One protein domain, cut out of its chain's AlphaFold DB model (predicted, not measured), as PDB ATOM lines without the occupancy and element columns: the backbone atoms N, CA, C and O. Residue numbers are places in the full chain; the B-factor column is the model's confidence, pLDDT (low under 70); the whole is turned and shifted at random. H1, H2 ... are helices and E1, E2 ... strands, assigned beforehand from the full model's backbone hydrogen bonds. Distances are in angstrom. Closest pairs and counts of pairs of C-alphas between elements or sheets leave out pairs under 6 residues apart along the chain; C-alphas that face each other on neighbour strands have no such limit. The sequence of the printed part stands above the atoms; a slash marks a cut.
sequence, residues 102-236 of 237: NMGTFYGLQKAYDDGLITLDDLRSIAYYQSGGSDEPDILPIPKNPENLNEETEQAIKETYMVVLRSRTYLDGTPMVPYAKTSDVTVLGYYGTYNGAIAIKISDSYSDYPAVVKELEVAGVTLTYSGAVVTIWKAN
ATOM      1  N   ASN A 102     160.419 181.980 193.362       92.50
ATOM      2  CA  ASN A 102     160.926 181.548 194.670       92.50
ATOM      3  C   ASN A 102     160.530 180.099 194.998       92.50
ATOM      4  O   ASN A 102     160.769 179.619 196.106       92.50
ATOM      5  N   MET A 103     159.881 179.409 194.064       93.62
ATOM      6  CA  MET A 103     159.400 178.046 194.235       93.62
ATOM      7  C   MET A 103     160.154 177.072 193.330       93.62
ATOM      8  O   MET A 103     160.971 177.436 192.487       93.62
ATOM      9  N   GLY A 104     159.849 175.791 193.502       96.12
ATOM     10  CA  GLY A 104     160.142 174.781 192.500       96.12
ATOM     11  C   GLY A 104     158.932 173.933 192.157       96.12
ATOM     12  O   GLY A 104     157.801 174.206 192.560       96.12
ATOM     13  N   THR A 105     159.199 172.857 191.435       96.75
ATOM     14  CA  THR A 105     158.218 171.852 191.042       96.75
ATOM     15  C   THR A 105     158.675 170.481 191.526       96.75
ATOM     16  O   THR A 105     159.858 170.140 191.444       96.75
ATOM     17  N   PHE A 106     157.730 169.696 192.049       97.94
ATOM     18  CA  PHE A 106     157.960 168.309 192.445       97.94
ATOM     19  C   PHE A 106     157.603 167.340 191.318       97.94
ATOM     20  O   PHE A 106     156.528 167.423 190.724       97.94
ATOM     21  N   TYR A 107     158.478 166.366 191.100       97.62
ATOM     22  CA  TYR A 107     158.344 165.308 190.114       97.62
ATOM     23  C   TYR A 107     158.508 163.957 190.806       97.62
ATOM     24  O   TYR A 107     159.456 163.736 191.560       97.62
ATOM     25  N   GLY A 108     157.613 163.015 190.509       96.69
ATOM     26  CA  GLY A 108     157.873 161.612 190.827       96.69
ATOM     27  C   GLY A 108     159.080 161.101 190.035       96.69
ATOM     28  O   GLY A 108     159.341 161.587 188.935       96.69
ATOM     29  N   LEU A 109     159.789 160.101 190.565       96.50
ATOM     30  CA  LEU A 109     161.019 159.576 189.953       96.50
ATOM     31  C   LEU A 109     160.847 159.167 188.486       96.50
ATOM     32  O   LEU A 109     161.660 159.562 187.658       96.50
ATOM     33  N   GLN A 110     159.769 158.446 188.156       96.81
ATOM     34  CA  GLN A 110     159.481 158.046 186.774       96.81
ATOM     35  C   GLN A 110     159.373 159.265 185.852       96.81
ATOM     36  O   GLN A 110     160.047 159.328 184.833       96.81
ATOM     37  N   LYS A 111     158.590 160.275 186.248       97.38
ATOM     38  CA  LYS A 111     158.419 161.489 185.447       97.38
ATOM     39  C   LYS A 111     159.723 162.274 185.310       97.38
ATOM     40  O   LYS A 111     160.022 162.762 184.231       97.38
ATOM     41  N   ALA A 112     160.500 162.393 186.386       98.06
ATOM     42  CA  ALA A 112     161.790 163.073 186.338       98.06
ATOM     43  C   ALA A 112     162.779 162.371 185.393       98.06
ATOM     44  O   ALA A 112     163.534 163.043 184.695       98.06
ATOM     45  N   TYR A 113     162.763 161.037 185.360       97.88
ATOM     46  CA  TYR A 113     163.550 160.248 184.417       97.88
ATOM     47  C   TYR A 113     163.061 160.434 182.974       97.88
ATOM     48  O   TYR A 113     163.859 160.744 182.091       97.88
ATOM     49  N   ASP A 114     161.751 160.321 182.740       98.06
ATOM     50  CA  ASP A 114     161.144 160.466 181.411       98.06
ATOM     51  C   ASP A 114     161.364 161.871 180.820       98.06
ATOM     52  O   ASP A 114     161.607 162.011 179.622       98.06
ATOM     53  N   ASP A 115     161.333 162.906 181.665       97.25
ATOM     54  CA  ASP A 115     161.604 164.298 181.288       97.25
ATOM     55  C   ASP A 115     163.117 164.599 181.157       97.25
ATOM     56  O   ASP A 115     163.499 165.716 180.802       97.25
ATOM     57  N   GLY A 116     163.999 163.637 181.459       96.94
ATOM     58  CA  GLY A 116     165.454 163.805 181.397       96.94
ATOM     59  C   GLY A 116     166.042 164.716 182.481       96.94
ATOM     60  O   GLY A 116     167.160 165.212 182.330       96.94
ATOM     61  N   LEU A 117     165.310 164.952 183.576       97.19
ATOM     62  CA  LEU A 117     165.813 165.688 184.744       97.19
ATOM     63  C   LEU A 117     166.855 164.875 185.517       97.19
ATOM     64  O   LEU A 117     167.768 165.455 186.100       97.19
ATOM     65  N   ILE A 118     166.708 163.550 185.505       98.00
ATOM     66  CA  ILE A 118     167.654 162.586 186.071       98.00
ATOM     67  C   ILE A 118     167.943 161.482 185.052       98.00
ATOM     68  O   ILE A 118     167.088 161.114 184.248       98.00
ATOM     69  N   THR A 119     169.154 160.943 185.091       97.62
ATOM     70  CA  THR A 119     169.606 159.827 184.255       97.62
ATOM     71  C   THR A 119     169.485 158.487 184.989       97.62
ATOM     72  O   THR A 119     169.165 158.430 186.177       97.62
ATOM     73  N   LEU A 120     169.773 157.381 184.293       96.06
ATOM     74  CA  LEU A 120     169.827 156.054 184.915       96.06
ATOM     75  C   LEU A 120     170.902 155.969 186.016       96.06
ATOM     76  O   LEU A 120     170.675 155.337 187.046       96.06
ATOM     77  N   ASP A 121     172.057 156.611 185.825       95.31
ATOM     78  CA  ASP A 121     173.141 156.594 186.815       95.31
ATOM     79  C   ASP A 121     172.808 157.460 188.043       95.31
ATOM     80  O   ASP A 121     173.131 157.087 189.177       95.31
ATOM     81  N   ASP A 122     172.072 158.559 187.846       96.69
ATOM     82  CA  ASP A 122     171.518 159.354 188.947       96.69
ATOM     83  C   ASP A 122     170.506 158.526 189.749       96.69
ATOM     84  O   ASP A 122     170.567 158.476 190.976       96.69
ATOM     85  N   LEU A 123     169.608 157.808 189.065       95.62
ATOM     86  CA  LEU A 123     168.603 156.953 189.696       95.62
ATOM     87  C   LEU A 123     169.234 155.824 190.528       95.62
ATOM     88  O   LEU A 123     168.810 155.587 191.660       95.62
ATOM     89  N   ARG A 124     170.283 155.175 190.007       94.19
ATOM     90  CA  ARG A 124     171.084 154.187 190.754       94.19
ATOM     91  C   ARG A 124     171.726 154.797 191.997       94.19
ATOM     92  O   ARG A 124     171.693 154.191 193.063       94.19
ATOM     93  N   SER A 125     172.263 156.012 191.884       95.06
ATOM     94  CA  SER A 125     172.859 156.727 193.019       95.06
ATOM     95  C   SER A 125     171.812 157.076 194.083       95.06
ATOM     96  O   SER A 125     172.053 156.891 195.276       95.06
ATOM     97  N   ILE A 126     170.616 157.506 193.667       95.38
ATOM     98  CA  ILE A 126     169.483 157.769 194.564       95.38
ATOM     99  C   ILE A 126     169.071 156.493 195.308       95.38
ATOM    100  O   ILE A 126     168.945 156.526 196.532       95.38
ATOM    101  N   ALA A 127     168.900 155.371 194.600       93.56
ATOM    102  CA  ALA A 127     168.550 154.081 195.201       93.56
ATOM    103  C   ALA A 127     169.628 153.591 196.186       93.56
ATOM    104  O   ALA A 127     169.314 153.170 197.303       93.56
ATOM    105  N   TYR A 128     170.908 153.737 195.824       93.25
ATOM    106  CA  TYR A 128     172.031 153.430 196.707       93.25
ATOM    107  C   TYR A 128     171.951 154.220 198.018       93.25
ATOM    108  O   TYR A 128     171.968 153.638 199.103       93.25
ATOM    109  N   TYR A 129     171.812 155.549 197.957       93.31
ATOM    110  CA  TYR A 129     171.751 156.359 199.176       93.31
ATOM    111  C   TYR A 129     170.479 156.112 199.989       93.31
ATOM    112  O   TYR A 129     170.505 156.198 201.217       93.31
ATOM    113  N   GLN A 130     169.371 155.789 199.328       92.25
ATOM    114  CA  GLN A 130     168.098 155.513 199.980       92.25
ATOM    115  C   GLN A 130     168.100 154.187 200.756       92.25
ATOM    116  O   GLN A 130     167.514 154.133 201.838       92.25
ATOM    117  N   SER A 131     168.786 153.156 200.252       89.62
ATOM    118  CA  SER A 131     168.981 151.864 200.935       89.62
ATOM    119  C   SER A 131     170.110 151.881 201.979       89.62
ATOM    120  O   SER A 131     170.349 150.887 202.667       89.62
ATOM    121  N   GLY A 132     170.846 152.992 202.096       85.94
ATOM    122  CA  GLY A 132     172.063 153.060 202.908       85.94
ATOM    123  C   GLY A 132     173.210 152.209 202.347       85.94
ATOM    124  O   GLY A 132     174.060 151.764 203.113       85.94
ATOM    125  N   GLY A 133     173.217 151.956 201.034       79.56
ATOM    126  CA  GLY A 133     174.222 151.153 200.331       79.56
ATOM    127  C   GLY A 133     174.064 149.639 200.479       79.56
ATOM    128  O   GLY A 133     174.993 148.907 200.148       79.56
ATOM    129  N   SER A 134     172.925 149.163 200.991       71.81
ATOM    130  CA  SER A 134     172.721 147.736 201.289       71.81
ATOM    131  C   SER A 134     172.261 146.919 200.079       71.81
ATOM    132  O   SER A 134     172.615 145.747 199.973       71.81
ATOM    133  N   ASP A 135     171.501 147.534 199.171       68.44
ATOM    134  CA  ASP A 135     170.816 146.807 198.092       68.44
ATOM    135  C   ASP A 135     171.651 146.719 196.802       68.44
ATOM    136  O   ASP A 135     171.375 145.891 195.941       68.44
ATOM    137  N   GLU A 136     172.704 147.534 196.683       67.69
ATOM    138  CA  GLU A 136     173.537 147.657 195.477       67.69
ATOM    139  C   GLU A 136     175.038 147.763 195.841       67.69
ATOM    140  O   GLU A 136     175.666 148.802 195.611       67.69
ATOM    141  N   PRO A 137     175.644 146.726 196.458       62.16
ATOM    142  CA  PRO A 137     176.990 146.812 197.042       62.16
ATOM    143  C   PRO A 137     178.114 147.009 196.011       62.16
ATOM    144  O   PRO A 137     179.183 147.505 196.368       62.16
ATOM    145  N   ASP A 138     177.876 146.648 194.748       76.44
ATOM    146  CA  ASP A 138     178.860 146.746 193.662       76.44
ATOM    147  C   ASP A 138     178.739 148.051 192.848       76.44
ATOM    148  O   ASP A 138     179.543 148.302 191.945       76.44
ATOM    149  N   ILE A 139     177.756 148.907 193.157       78.44
ATOM    150  CA  ILE A 139     177.602 150.220 192.525       78.44
ATOM    151  C   ILE A 139     178.430 151.253 193.292       78.44
ATOM    152  O   ILE A 139     178.269 151.447 194.495       78.44
ATOM    153  N   LEU A 140     179.287 151.981 192.571       85.12
ATOM    154  CA  LEU A 140     179.870 153.223 193.072       85.12
ATOM    155  C   LEU A 140     178.880 154.364 192.788       85.12
ATOM    156  O   LEU A 140     178.723 154.728 191.620       85.12
ATOM    157  N   PRO A 141     178.192 154.919 193.805       92.50
ATOM    158  CA  PRO A 141     177.251 156.009 193.582       92.50
ATOM    159  C   PRO A 141     177.994 157.272 193.146       92.50
ATOM    160  O   PRO A 141     179.143 157.509 193.537       92.50
ATOM    161  N   ILE A 142     177.308 158.131 192.398       93.94
ATOM    162  CA  ILE A 142     177.769 159.495 192.158       93.94
ATOM    163  C   ILE A 142     177.771 160.224 193.512       93.94
ATOM    164  O   ILE A 142     176.716 160.319 194.142       93.94
ATOM    165  N   PRO A 143     178.920 160.749 193.983       93.88
ATOM    166  CA  PRO A 143     178.974 161.469 195.247       93.88
ATOM    167  C   PRO A 143     178.010 162.654 195.263       93.88
ATOM    168  O   PRO A 143     177.988 163.460 194.329       93.88
ATOM    169  N   LYS A 144     177.252 162.802 196.354       95.19
ATOM    170  CA  LYS A 144     176.401 163.981 196.564       95.19
ATOM    171  C   LYS A 144     177.238 165.259 196.485       95.19
ATOM    172  O   LYS A 144     178.211 165.410 197.223       95.19
ATOM    173  N   ASN A 145     176.824 166.193 195.635       92.00
ATOM    174  CA  ASN A 145     177.423 167.518 195.537       92.00
ATOM    175  C   ASN A 145     176.321 168.591 195.420       92.00
ATOM    176  O   ASN A 145     175.653 168.638 194.387       92.00
ATOM    177  N   PRO A 146     176.104 169.437 196.443       95.31
ATOM    178  CA  PRO A 146     176.804 169.459 197.733       95.31
ATOM    179  C   PRO A 146     176.546 168.188 198.560       95.31
ATOM    180  O   PRO A 146     175.579 167.467 198.309       95.31
ATOM    181  N   GLU A 147     177.402 167.916 199.550       95.69
ATOM    182  CA  GLU A 147     177.268 166.743 200.435       95.69
ATOM    183  C   GLU A 147     175.976 166.793 201.265       95.69
ATOM    184  O   GLU A 147     175.307 165.769 201.460       95.69
ATOM    185  N   ASN A 148     175.604 167.998 201.698       95.06
ATOM    186  CA  ASN A 148     174.408 168.290 202.478       95.06
ATOM    187  C   ASN A 148     173.561 169.350 201.775       95.06
ATOM    188  O   ASN A 148     174.091 170.233 201.096       95.06
ATOM    189  N   LEU A 149     172.246 169.260 201.964       95.06
ATOM    190  CA  LEU A 149     171.312 170.294 201.542       95.06
ATOM    191  C   LEU A 149     171.570 171.556 202.377       95.06
ATOM    192  O   LEU A 149     171.736 171.464 203.593       95.06
ATOM    193  N   ASN A 150     171.661 172.716 201.732       95.38
ATOM    194  CA  ASN A 150     171.811 173.981 202.450       95.38
ATOM    195  C   ASN A 150     170.447 174.491 202.946       95.38
ATOM    196  O   ASN A 150     169.410 174.155 202.372       95.38
ATOM    197  N   GLU A 151     170.466 175.326 203.986       96.31
ATOM    198  CA  GLU A 151     169.256 175.808 204.670       96.31
ATOM    199  C   GLU A 151     168.320 176.604 203.748       96.31
ATOM    200  O   GLU A 151     167.107 176.431 203.808       96.31
ATOM    201  N   GLU A 152     168.868 177.436 202.857       95.56
ATOM    202  CA  GLU A 152     168.082 178.246 201.916       95.56
ATOM    203  C   GLU A 152     167.299 177.364 200.932       95.56
ATOM    204  O   GLU A 152     166.105 177.554 200.708       95.56
ATOM    205  N   THR A 153     167.955 176.338 200.391       96.31
ATOM    206  CA  THR A 153     167.337 175.392 199.459       96.31
ATOM    207  C   THR A 153     166.336 174.489 200.175       96.31
ATOM    208  O   THR A 153     165.266 174.210 199.637       96.31
ATOM    209  N   GLU A 154     166.649 174.046 201.397       97.69
ATOM    210  CA  GLU A 154     165.696 173.299 202.219       97.69
ATOM    211  C   GLU A 154     164.438 174.129 202.493       97.69
ATOM    212  O   GLU A 154     163.323 173.626 202.346       97.69
ATOM    213  N   GLN A 155     164.596 175.412 202.821       97.06
ATOM    214  CA  GLN A 155     163.474 176.314 203.046       97.06
ATOM    215  C   GLN A 155     162.609 176.465 201.785       97.06
ATOM    216  O   GLN A 155     161.396 176.275 201.868       97.06
ATOM    217  N   ALA A 156     163.209 176.696 200.612       97.19
ATOM    218  CA  ALA A 156     162.476 176.796 199.344       97.19
ATOM    219  C   ALA A 156     161.712 175.499 198.993       97.19
ATOM    220  O   ALA A 156     160.567 175.530 198.529       97.19
ATOM    221  N   ILE A 157     162.308 174.335 199.269       98.38
ATOM    222  CA  ILE A 157     161.658 173.024 199.133       98.38
ATOM    223  C   ILE A 157     160.438 172.923 200.059       98.38
ATOM    224  O   ILE A 157     159.364 172.490 199.629       98.38
ATOM    225  N   LYS A 158     160.582 173.324 201.328       98.31
ATOM    226  CA  LYS A 158     159.502 173.263 202.324       98.31
ATOM    227  C   LYS A 158     158.370 174.227 201.995       98.31
ATOM    228  O   LYS A 158     157.209 173.849 202.129       98.31
ATOM    229  N   GLU A 159     158.683 175.427 201.523       98.00
ATOM    230  CA  GLU A 159     157.697 176.399 201.042       98.00
ATOM    231  C   GLU A 159     156.956 175.881 199.808       98.00
ATOM    232  O   GLU A 159     155.726 175.916 199.768       98.00
ATOM    233  N   THR A 160     157.679 175.288 198.852       98.50
ATOM    234  CA  THR A 160     157.063 174.632 197.690       98.50
ATOM    235  C   THR A 160     156.078 173.549 198.136       98.50
ATOM    236  O   THR A 160     154.942 173.495 197.666       98.50
ATOM    237  N   TYR A 161     156.487 172.688 199.073       98.19
ATOM    238  CA  TYR A 161     155.649 171.584 199.543       98.19
ATOM    239  C   TYR A 161     154.449 172.084 200.358       98.19
ATOM    240  O   TYR A 161     153.342 171.578 200.196       98.19
ATOM    241  N   MET A 162     154.635 173.121 201.179       98.25
ATOM    242  CA  MET A 162     153.554 173.801 201.895       98.25
ATOM    243  C   MET A 162     152.492 174.333 200.924       98.25
ATOM    244  O   MET A 162     151.303 174.119 201.151       98.25
ATOM    245  N   VAL A 163     152.893 174.978 199.825       98.38
ATOM    246  CA  VAL A 163     151.946 175.458 198.806       98.38
ATOM    247  C   VAL A 163     151.191 174.293 198.161       98.38
ATOM    248  O   VAL A 163     149.972 174.369 198.017       98.38
ATOM    249  N   VAL A 164     151.870 173.179 197.860       97.75
ATOM    250  CA  VAL A 164     151.218 171.950 197.366       97.75
ATOM    251  C   VAL A 164     150.222 171.381 198.382       97.75
ATOM    252  O   VAL A 164     149.184 170.864 197.988       97.75
ATOM    253  N   LEU A 165     150.494 171.450 199.686       97.81
ATOM    254  CA  LEU A 165     149.520 171.046 200.706       97.81
ATOM    255  C   LEU A 165     148.298 171.971 200.699       97.81
ATOM    256  O   LEU A 165     147.164 171.491 200.671       97.81
ATOM    257  N   ARG A 166     148.528 173.289 200.680       98.50
ATOM    258  CA  ARG A 166     147.467 174.307 200.697       98.50
ATOM    259  C   ARG A 166     146.602 174.290 199.433       98.50
ATOM    260  O   ARG A 166     145.442 174.696 199.505       98.50
ATOM    261  N   SER A 167     147.113 173.799 198.301       98.12
ATOM    262  CA  SER A 167     146.344 173.669 197.054       98.12
ATOM    263  C   SER A 167     145.387 172.469 197.035       98.12
ATOM    264  O   SER A 167     144.443 172.457 196.244       98.12
ATOM    265  N   ARG A 168     145.565 171.477 197.921       96.94
ATOM    266  CA  ARG A 168     144.740 170.258 197.936       96.94
ATOM    267  C   ARG A 168     143.311 170.525 198.396       96.94
ATOM    268  O   ARG A 168     143.067 171.143 199.437       96.94
ATOM    269  N   THR A 169     142.372 169.932 197.671       97.31
ATOM    270  CA  THR A 169     140.952 169.905 198.018       97.31
ATOM    271  C   THR A 169     140.444 168.472 198.112       97.31
ATOM    272  O   THR A 169     140.969 167.556 197.478       97.31
ATOM    273  N   TYR A 170     139.371 168.281 198.872       95.44
ATOM    274  CA  TYR A 170     138.534 167.098 198.736       95.44
ATOM    275  C   TYR A 170     137.825 167.099 197.370       95.44
ATOM    276  O   TYR A 170     137.852 168.085 196.629       95.44
ATOM    277  N   LEU A 171     137.156 165.989 197.042       95.56
ATOM    278  CA  LEU A 171     136.403 165.845 195.787       95.56
ATOM    279  C   LEU A 171     135.273 166.873 195.630       95.56
ATOM    280  O   LEU A 171     134.870 167.166 194.510       95.56
ATOM    281  N   ASP A 172     134.763 167.413 196.738       95.31
ATOM    282  CA  ASP A 172     133.731 168.453 196.749       95.31
ATOM    283  C   ASP A 172     134.300 169.880 196.624       95.31
ATOM    284  O   ASP A 172     133.547 170.850 196.678       95.31
ATOM    285  N   GLY A 173     135.622 170.018 196.462       94.06
ATOM    286  CA  GLY A 173     136.313 171.302 196.375       94.06
ATOM    287  C   GLY A 173     136.627 171.947 197.729       94.06
ATOM    288  O   GLY A 173     137.222 173.022 197.759       94.06
ATOM    289  N   THR A 174     136.281 171.318 198.855       95.50
ATOM    290  CA  THR A 174     136.628 171.843 200.181       95.50
ATOM    291  C   THR A 174     138.150 171.791 200.383       95.50
ATOM    292  O   THR A 174     138.736 170.716 200.222       95.50
ATOM    293  N   PRO A 175     138.815 172.897 200.774       97.62
ATOM    294  CA  PRO A 175     140.243 172.882 201.085       97.62
ATOM    295  C   PRO A 175     140.577 171.897 202.209       97.62
ATOM    296  O   PRO A 175     139.929 171.908 203.256       97.62
ATOM    297  N   MET A 176     141.599 171.060 202.014       96.50
ATOM    298  CA  MET A 176     141.982 170.055 203.013       96.50
ATOM    299  C   MET A 176     142.768 170.676 204.167       96.50
ATOM    300  O   MET A 176     142.403 170.517 205.330       96.50
ATOM    301  N   VAL A 177     143.849 171.390 203.837       97.12
ATOM    302  CA  VAL A 177     144.785 171.989 204.802       97.12
ATOM    303  C   VAL A 177     145.227 173.390 204.344       97.12
ATOM    304  O   VAL A 177     146.411 173.633 204.108       97.12
ATOM    305  N   PRO A 178     144.289 174.350 204.216       97.69
ATOM    306  CA  PRO A 178     144.541 175.666 203.608       97.69
ATOM    307  C   PRO A 178     145.538 176.542 204.384       97.69
ATOM    308  O   PRO A 178     146.023 177.535 203.852       97.69
ATOM    309  N   TYR A 179     145.854 176.174 205.630       98.06
ATOM    310  CA  TYR A 179     146.733 176.929 206.527       98.06
ATOM    311  C   TYR A 179     147.965 176.126 206.982       98.06
ATOM    312  O   TYR A 179     148.579 176.481 207.987       98.06
ATOM    313  N   ALA A 180     148.323 175.045 206.271       98.06
ATOM    314  CA  ALA A 180     149.532 174.256 206.542       98.06
ATOM    315  C   ALA A 180     150.783 175.139 206.558       98.06
ATOM    316  O   ALA A 180     150.887 176.031 205.730       98.06
ATOM    317  N   LYS A 181     151.740 174.912 207.451       97.44
ATOM    318  CA  LYS A 181     152.958 175.724 207.589       97.44
ATOM    319  C   LYS A 181     154.192 174.942 207.161       97.44
ATOM    320  O   LYS A 181     154.197 173.716 207.140       97.44
ATOM    321  N   THR A 182     155.292 175.642 206.904       97.12
ATOM    322  CA  THR A 182     156.598 175.002 206.663       97.12
ATOM    323  C   THR A 182     157.081 174.177 207.862       97.12
ATOM    324  O   THR A 182     157.808 173.205 207.675       97.12
ATOM    325  N   SER A 183     156.649 174.505 209.089       97.12
ATOM    326  CA  SER A 183     156.900 173.693 210.290       97.12
ATOM    327  C   SER A 183     156.207 172.330 210.264       97.12
ATOM    328  O   SER A 183     156.661 171.421 210.953       97.12
ATOM    329  N   ASP A 184     155.145 172.179 209.469       97.38
ATOM    330  CA  ASP A 184     154.415 170.917 209.305       97.38
ATOM    331  C   ASP A 184     155.067 170.018 208.244       97.38
ATOM    332  O   ASP A 184     154.608 168.903 208.017       97.38
ATOM    333  N   VAL A 185     156.132 170.496 207.585       97.81
ATOM    334  CA  VAL A 185     156.874 169.797 206.532       97.81
ATOM    335  C   VAL A 185     158.250 169.392 207.054       97.81
ATOM    336  O   VAL A 185     158.966 170.185 207.667       97.81
ATOM    337  N   THR A 186     158.654 168.152 206.783       97.12
ATOM    338  CA  THR A 186     159.961 167.613 207.180       97.12
ATOM    339  C   THR A 186     160.665 166.977 205.987       97.12
ATOM    340  O   THR A 186     160.137 166.046 205.376       97.12
ATOM    341  N   VAL A 187     161.881 167.437 205.680       97.50
ATOM    342  CA  VAL A 187     162.790 166.735 204.766       97.50
ATOM    343  C   VAL A 187     163.465 165.613 205.553       97.50
ATOM    344  O   VAL A 187     164.248 165.850 206.465       97.50
ATOM    345  N   LEU A 188     163.110 164.372 205.233       95.94
ATOM    346  CA  LEU A 188     163.581 163.160 205.908       95.94
ATOM    347  C   LEU A 188     164.929 162.667 205.370       95.94
ATOM    348  O   LEU A 188     165.620 161.910 206.048       95.94
ATOM    349  N   GLY A 189     165.286 163.044 204.143       95.38
ATOM    350  CA  GLY A 189     166.544 162.641 203.525       95.38
ATOM    351  C   GLY A 189     166.858 163.431 202.260       95.38
ATOM    352  O   GLY A 189     165.951 163.813 201.522       95.38
ATOM    353  N   TYR A 190     168.151 163.639 202.015       97.56
ATOM    354  CA  TYR A 190     168.707 164.255 200.811       97.56
ATOM    355  C   TYR A 190     169.640 163.259 200.116       97.56
ATOM    356  O   TYR A 190     170.604 162.771 200.714       97.56
ATOM    357  N   TYR A 191     169.349 162.976 198.847       96.94
ATOM    358  CA  TYR A 191     169.988 161.916 198.065       96.94
ATOM    359  C   TYR A 191     170.801 162.443 196.885       96.94
ATOM    360  O   TYR A 191     171.144 161.670 195.998       96.94
ATOM    361  N   GLY A 192     171.125 163.737 196.875       97.38
ATOM    362  CA  GLY A 192     171.987 164.356 195.871       97.38
ATOM    363  C   GLY A 192     171.279 165.382 194.993       97.38
ATOM    364  O   GLY A 192     170.052 165.512 194.997       97.38
ATOM    365  N   THR A 193     172.101 166.122 194.251       97.69
ATOM    366  CA  THR A 193     171.678 167.110 193.260       97.69
ATOM    367  C   THR A 193     172.209 166.682 191.895       97.69
ATOM    368  O   THR A 193     173.413 166.506 191.725       97.69
ATOM    369  N   TYR A 194     171.314 166.536 190.926       96.50
ATOM    370  CA  TYR A 194     171.563 165.964 189.605       96.50
ATOM    371  C   TYR A 194     170.994 166.910 188.553       96.50
ATOM    372  O   TYR A 194     169.805 167.208 188.572       96.50
ATOM    373  N   ASN A 195     171.841 167.475 187.687       93.75
ATOM    374  CA  ASN A 195     171.428 168.493 186.705       93.75
ATOM    375  C   ASN A 195     170.631 169.674 187.334       93.75
ATOM    376  O   ASN A 195     169.666 170.221 186.788       93.75
ATOM    377  N   GLY A 196     171.007 170.039 188.566       94.31
ATOM    378  CA  GLY A 196     170.326 171.043 189.384       94.31
ATOM    379  C   GLY A 196     168.910 170.661 189.840       94.31
ATOM    380  O   GLY A 196     168.181 171.552 190.264       94.31
ATOM    381  N   ALA A 197     168.488 169.406 189.685       97.44
ATOM    382  CA  ALA A 197     167.315 168.815 190.318       97.44
ATOM    383  C   ALA A 197     167.750 168.081 191.597       97.44
ATOM    384  O   ALA A 197     168.827 167.496 191.647       97.44
ATOM    385  N   ILE A 198     166.940 168.125 192.645       98.44
ATOM    386  CA  ILE A 198     167.309 167.684 193.992       98.44
ATOM    387  C   ILE A 198     166.448 166.486 194.369       98.44
ATOM    388  O   ILE A 198     165.223 166.583 194.399       98.44
ATOM    389  N   ALA A 199     167.085 165.361 194.684       98.31
ATOM    390  CA  ALA A 199     166.393 164.167 195.148       98.31
ATOM    391  C   ALA A 199     166.237 164.196 196.673       98.31
ATOM    392  O   ALA A 199     167.230 164.234 197.407       98.31
ATOM    393  N   ILE A 200     164.995 164.143 197.159       98.12
ATOM    394  CA  ILE A 200     164.683 164.189 198.593       98.12
ATOM    395  C   ILE A 200     163.589 163.194 198.980       98.12
ATOM    396  O   ILE A 200     162.726 162.851 198.177       98.12
ATOM    397  N   LYS A 201     163.576 162.781 200.247       96.06
ATOM    398  CA  LYS A 201     162.414 162.160 200.900       96.06
ATOM    399  C   LYS A 201     161.785 163.225 201.784       96.06
ATOM    400  O   LYS A 201     162.468 163.775 202.642       96.06
ATOM    401  N   ILE A 202     160.512 163.529 201.574       96.19
ATOM    402  CA  ILE A 202     159.802 164.617 202.259       96.19
ATOM    403  C   ILE A 202     158.466 164.111 202.798       96.19
ATOM    404  O   ILE A 202     157.836 163.252 202.185       96.19
ATOM    405  N   SER A 203     158.060 164.606 203.961       95.31
ATOM    406  CA  SER A 203     156.812 164.234 204.628       95.31
ATOM    407  C   SER A 203     156.146 165.451 205.254       95.31
ATOM    408  O   SER A 203     156.765 166.506 205.399       95.31
ATOM    409  N   ASP A 204     154.898 165.274 205.675       95.38
ATOM    410  CA  ASP A 204     154.115 166.272 206.393       95.38
ATOM    411  C   ASP A 204     153.346 165.681 207.579       95.38
ATOM    412  O   ASP A 204     153.226 164.462 207.706       95.38
ATOM    413  N   SER A 205     152.836 166.554 208.451       95.44
ATOM    414  CA  SER A 205     152.061 166.184 209.644       95.44
ATOM    415  C   SER A 205     150.621 165.731 209.364       95.44
ATOM    416  O   SER A 205     149.922 165.348 210.301       95.44
ATOM    417  N   TYR A 206     150.157 165.788 208.114       93.56
ATOM    418  CA  TYR A 206     148.776 165.462 207.734       93.56
ATOM    419  C   TYR A 206     148.653 164.096 207.058       93.56
ATOM    420  O   TYR A 206     147.562 163.532 206.995       93.56
ATOM    421  N   SER A 207     149.764 163.574 206.545       87.62
ATOM    422  CA  SER A 207     149.831 162.296 205.852       87.62
ATOM    423  C   SER A 207     150.136 161.169 206.834       87.62
ATOM    424  O   SER A 207     151.160 161.185 207.516       87.62
ATOM    425  N   ASP A 208     149.259 160.166 206.868       82.00
ATOM    426  CA  ASP A 208     149.529 158.896 207.536       82.00
ATOM    427  C   ASP A 208     150.038 157.880 206.512       82.00
ATOM    428  O   ASP A 208     149.528 157.782 205.389       82.00
ATOM    429  N   TYR A 209     151.053 157.119 206.906       76.12
ATOM    430  CA  TYR A 209     151.642 156.103 206.058       76.12
ATOM    431  C   TYR A 209     151.480 154.741 206.717       76.12
ATOM    432  O   TYR A 209     152.082 154.492 207.766       76.12
ATOM    433  N   PRO A 210     150.731 153.814 206.094       73.19
ATOM    434  CA  PRO A 210     150.666 152.464 206.616       73.19
ATOM    435  C   PRO A 210     152.076 151.862 206.618       73.19
ATOM    436  O   PRO A 210     152.872 152.130 205.714       73.19
ATOM    437  N   ALA A 211     152.371 151.006 207.601       74.31
ATOM    438  CA  ALA A 211     153.621 150.245 207.697       74.31
ATOM    439  C   ALA A 211     153.697 149.121 206.639       74.31
ATOM    440  O   ALA A 211     153.995 147.968 206.938       74.31
ATOM    441  N   VAL A 212     153.361 149.459 205.395       81.75
ATOM    442  CA  VAL A 212     153.387 148.591 204.225       81.75
ATOM    443  C   VAL A 212     154.595 148.988 203.397       81.75
ATOM    444  O   VAL A 212     154.755 150.154 203.031       81.75
ATOM    445  N   VAL A 213     155.433 147.999 203.107       82.81
ATOM    446  CA  VAL A 213     156.554 148.154 202.188       82.81
ATOM    447  C   VAL A 213     156.012 148.207 200.762       82.81
ATOM    448  O   VAL A 213     155.182 147.381 200.381       82.81
ATOM    449  N   LYS A 214     156.454 149.198 199.992       86.44
ATOM    450  CA  LYS A 214     156.108 149.371 198.581       86.44
ATOM    451  C   LYS A 214     157.375 149.375 197.748       86.44
ATOM    452  O   LYS A 214     158.352 150.004 198.140       86.44
ATOM    453  N   GLU A 215     157.321 148.742 196.590       89.88
ATOM    454  CA  GLU A 215     158.387 148.792 195.596       89.88
ATOM    455  C   GLU A 215     157.969 149.718 194.454       89.88
ATOM    456  O   GLU A 215     156.814 149.710 194.015       89.88
ATOM    457  N   LEU A 216     158.907 150.538 193.999       90.75
ATOM    458  CA  LEU A 216     158.790 151.353 192.800       90.75
ATOM    459  C   LEU A 216     159.938 150.978 191.872       90.75
ATOM    460  O   LEU A 216     161.098 151.197 192.211       90.75
ATOM    461  N   GLU A 217     159.608 150.453 190.701       93.38
ATOM    462  CA  GLU A 217     160.585 150.192 189.651       93.38
ATOM    463  C   GLU A 217     160.554 151.339 188.634       93.38
ATOM    464  O   GLU A 217     159.494 151.677 188.106       93.38
ATOM    465  N   VAL A 218     161.713 151.940 188.365       94.50
ATOM    466  CA  VAL A 218     161.903 152.956 187.321       94.50
ATOM    467  C   VAL A 218     163.116 152.548 186.499       94.50
ATOM    468  O   VAL A 218     164.201 152.371 187.042       94.50
ATOM    469  N   ALA A 219     162.943 152.367 185.190       92.81
ATOM    470  CA  ALA A 219     164.025 151.981 184.275       92.81
ATOM    471  C   ALA A 219     164.865 150.763 184.746       92.81
ATOM    472  O   ALA A 219     166.071 150.703 184.502       92.81
ATOM    473  N   GLY A 220     164.232 149.794 185.422       90.62
ATOM    474  CA  GLY A 220     164.885 148.596 185.967       90.62
ATOM    475  C   GLY A 220     165.654 148.804 187.279       90.62
ATOM    476  O   GLY A 220     166.333 147.884 187.723       90.62
ATOM    477  N   VAL A 221     165.570 149.988 187.894       91.62
ATOM    478  CA  VAL A 221     166.065 150.261 189.252       91.62
ATOM    479  C   VAL A 221     164.889 150.188 190.220       91.62
ATOM    480  O   VAL A 221     163.900 150.906 190.046       91.62
ATOM    481  N   THR A 222     165.008 149.353 191.250       91.00
ATOM    482  CA  THR A 222     163.969 149.174 192.270       91.00
ATOM    483  C   THR A 222     164.280 150.007 193.505       91.00
ATOM    484  O   THR A 222     165.366 149.917 194.071       91.00
ATOM    485  N   LEU A 223     163.306 150.800 193.949       90.75
ATOM    486  CA  LEU A 223     163.351 151.533 195.209       90.75
ATOM    487  C   LEU A 223     162.281 151.000 196.157       90.75
ATOM    488  O   LEU A 223     161.096 150.946 195.818       90.75
ATOM    489  N   THR A 224     162.705 150.641 197.366       87.88
ATOM    490  CA  THR A 224     161.843 150.043 198.389       87.88
ATOM    491  C   THR A 224     161.508 151.071 199.458       87.88
ATOM    492  O   THR A 224     162.389 151.551 200.170       87.88
ATOM    493  N   TYR A 225     160.232 151.404 199.622       83.50
ATOM    494  CA  TYR A 225     159.769 152.416 200.565       83.50
ATOM    495  C   TYR A 225     158.973 151.817 201.712       83.50
ATOM    496  O   TYR A 225     158.050 151.031 201.513       83.50
ATOM    497  N   SER A 226     159.248 152.319 202.910       79.56
ATOM    498  CA  SER A 226     158.260 152.436 203.976       79.56
ATOM    499  C   SER A 226     158.031 153.928 204.252       79.56
ATOM    500  O   SER A 226     158.983 154.719 204.357       79.56
ATOM    501  N   GLY A 227     156.766 154.339 204.318       83.94
ATOM    502  CA  GLY A 227     156.412 155.740 204.549       83.94
ATOM    503  C   GLY A 227     156.422 156.618 203.296       83.94
ATOM    504  O   GLY A 227     155.987 156.205 202.219       83.94
ATOM    505  N   ALA A 228     156.918 157.847 203.469       87.94
ATOM    506  CA  ALA A 228     157.121 158.811 202.394       87.94
ATOM    507  C   ALA A 228     157.991 158.241 201.263       87.94
ATOM    508  O   ALA A 228     158.874 157.413 201.493       87.94
ATOM    509  N   VAL A 229     157.769 158.717 200.043       90.31
ATOM    510  CA  VAL A 229     158.541 158.319 198.858       90.31
ATOM    511  C   VAL A 229     159.622 159.349 198.542       90.31
ATOM    512  O   VAL A 229     159.557 160.496 198.993       90.31
ATOM    513  N   VAL A 230     160.622 158.941 197.761       95.06
ATOM    514  CA  VAL A 230     161.574 159.890 197.176       95.06
ATOM    515  C   VAL A 230     160.889 160.655 196.047       95.06
ATOM    516  O   VAL A 230     160.194 160.075 195.213       95.06
ATOM    517  N   THR A 231     161.101 161.963 196.026       96.75
ATOM    518  CA  THR A 231     160.637 162.887 194.993       96.75
ATOM    519  C   THR A 231     161.810 163.723 194.495       96.75
ATOM    520  O   THR A 231     162.824 163.871 195.184       96.75
ATOM    521  N   ILE A 232     161.671 164.269 193.293       98.50
ATOM    522  CA  ILE A 232     162.629 165.192 192.696       98.50
ATOM    523  C   ILE A 232     162.046 166.599 192.765       98.50
ATOM    524  O   ILE A 232     160.941 166.833 192.287       98.50
ATOM    525  N   TRP A 233     162.781 167.541 193.343       98.56
ATOM    526  CA  TRP A 233     162.443 168.961 193.326       98.56
ATOM    527  C   TRP A 233     163.359 169.710 192.362       98.56
ATOM    528  O   TRP A 233     164.575 169.518 192.380       98.56
ATOM    529  N   LYS A 234     162.799 170.590 191.539       97.62
ATOM    530  CA  LYS A 234     163.564 171.464 190.646       97.62
ATOM    531  C   LYS A 234     163.071 172.894 190.814       97.62
ATOM    532  O   LYS A 234     161.876 173.118 190.672       97.62
ATOM    533  N   ALA A 235     163.972 173.828 191.110       96.19
ATOM    534  CA  ALA A 235     163.642 175.252 191.168       96.19
ATOM    535  C   ALA A 235     163.027 175.723 189.841       96.19
ATOM    536  O   ALA A 235     163.490 175.310 188.770       96.19
ATOM    537  N   ASN A 236     162.012 176.579 189.928       92.19
ATOM    538  CA  ASN A 236     161.459 177.265 188.769       92.19
ATOM    539  C   ASN A 236     162.496 178.289 188.263       92.19
ATOM    540  O   ASN A 236     163.353 178.735 189.029       92.19
TER     541      ASN A 236
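What this domain is: This is residues 102 to 236 of the 237 residues of an uncharacterized protein of Firmicutes bacterium ADurb.Bin080 (UniProt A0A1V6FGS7). A strongly twisted antiparallel sheet of four strands is covered on one face by the long helix H3 and on the other by H1 and H2, with the small hairpin of E4 and E5 packed on H2. The sheet's order is E1, E6, E3, E2. The printed part has 135 residues, with E1, H1, H2, H3, E2, E3, E4, E5 and E6 along it, and its class is mixed. It is compact, with a radius of gyration of the C-alphas of 15.2 A and spans of 49 by 33 by 25 A.

Where its parts are: E1, residues 104 to 108, begins at C-alpha (160.142, 174.781, 192.500). H1 is residues 109 to 114, H2 120 to 130, and H3 151 to 167, 24.2 A long. E2, residues 185 to 194, 22.7 A, bends by 72 degrees at 189; E3, 197 to 204, 21.0 A, bends by 58 degrees at 201. E4 is 214 to 218, E5 221 to 225, and E6, 230 to 235, ends at C-alpha (163.642, 175.252, 191.168).

How they stand to each other: E1 pairs with E6 through N 105 and O 234, 2.8 A; E6 with E3 through N 198 and O 233, 2.8 A; and E3 with E2, a hairpin, through N 188 and O 201, 2.7 A. The arrangement is three layers, helices on both faces of this sheet. H3's closest C-alphas to E1 are Thr 160 and Gly 104, 6.0 A. On the opposite face, H2 comes closest to E2 at C-alphas Ile 126 and Tyr 191, 5.5 A, and H1 to E6 at Leu 109 and Thr 231, 6.0 A. The hairpin E4 and E5 has N 223 and O 216 at 2.8 A; C-alphas Leu 223 and Ala 127 are the closest of E5 and H2, 5.8 A. In H1, H2 and H3, every O i to N i+4 pair is within hydrogen-bond range.

The domain as a whole: The farthest C-alphas, Asp 138 and Asp 172, are 50.2 A apart. The links H2 to H3 and H3 to E2 are long. The printed part has no cut; pLDDT is under 70 at residues 135 to 137.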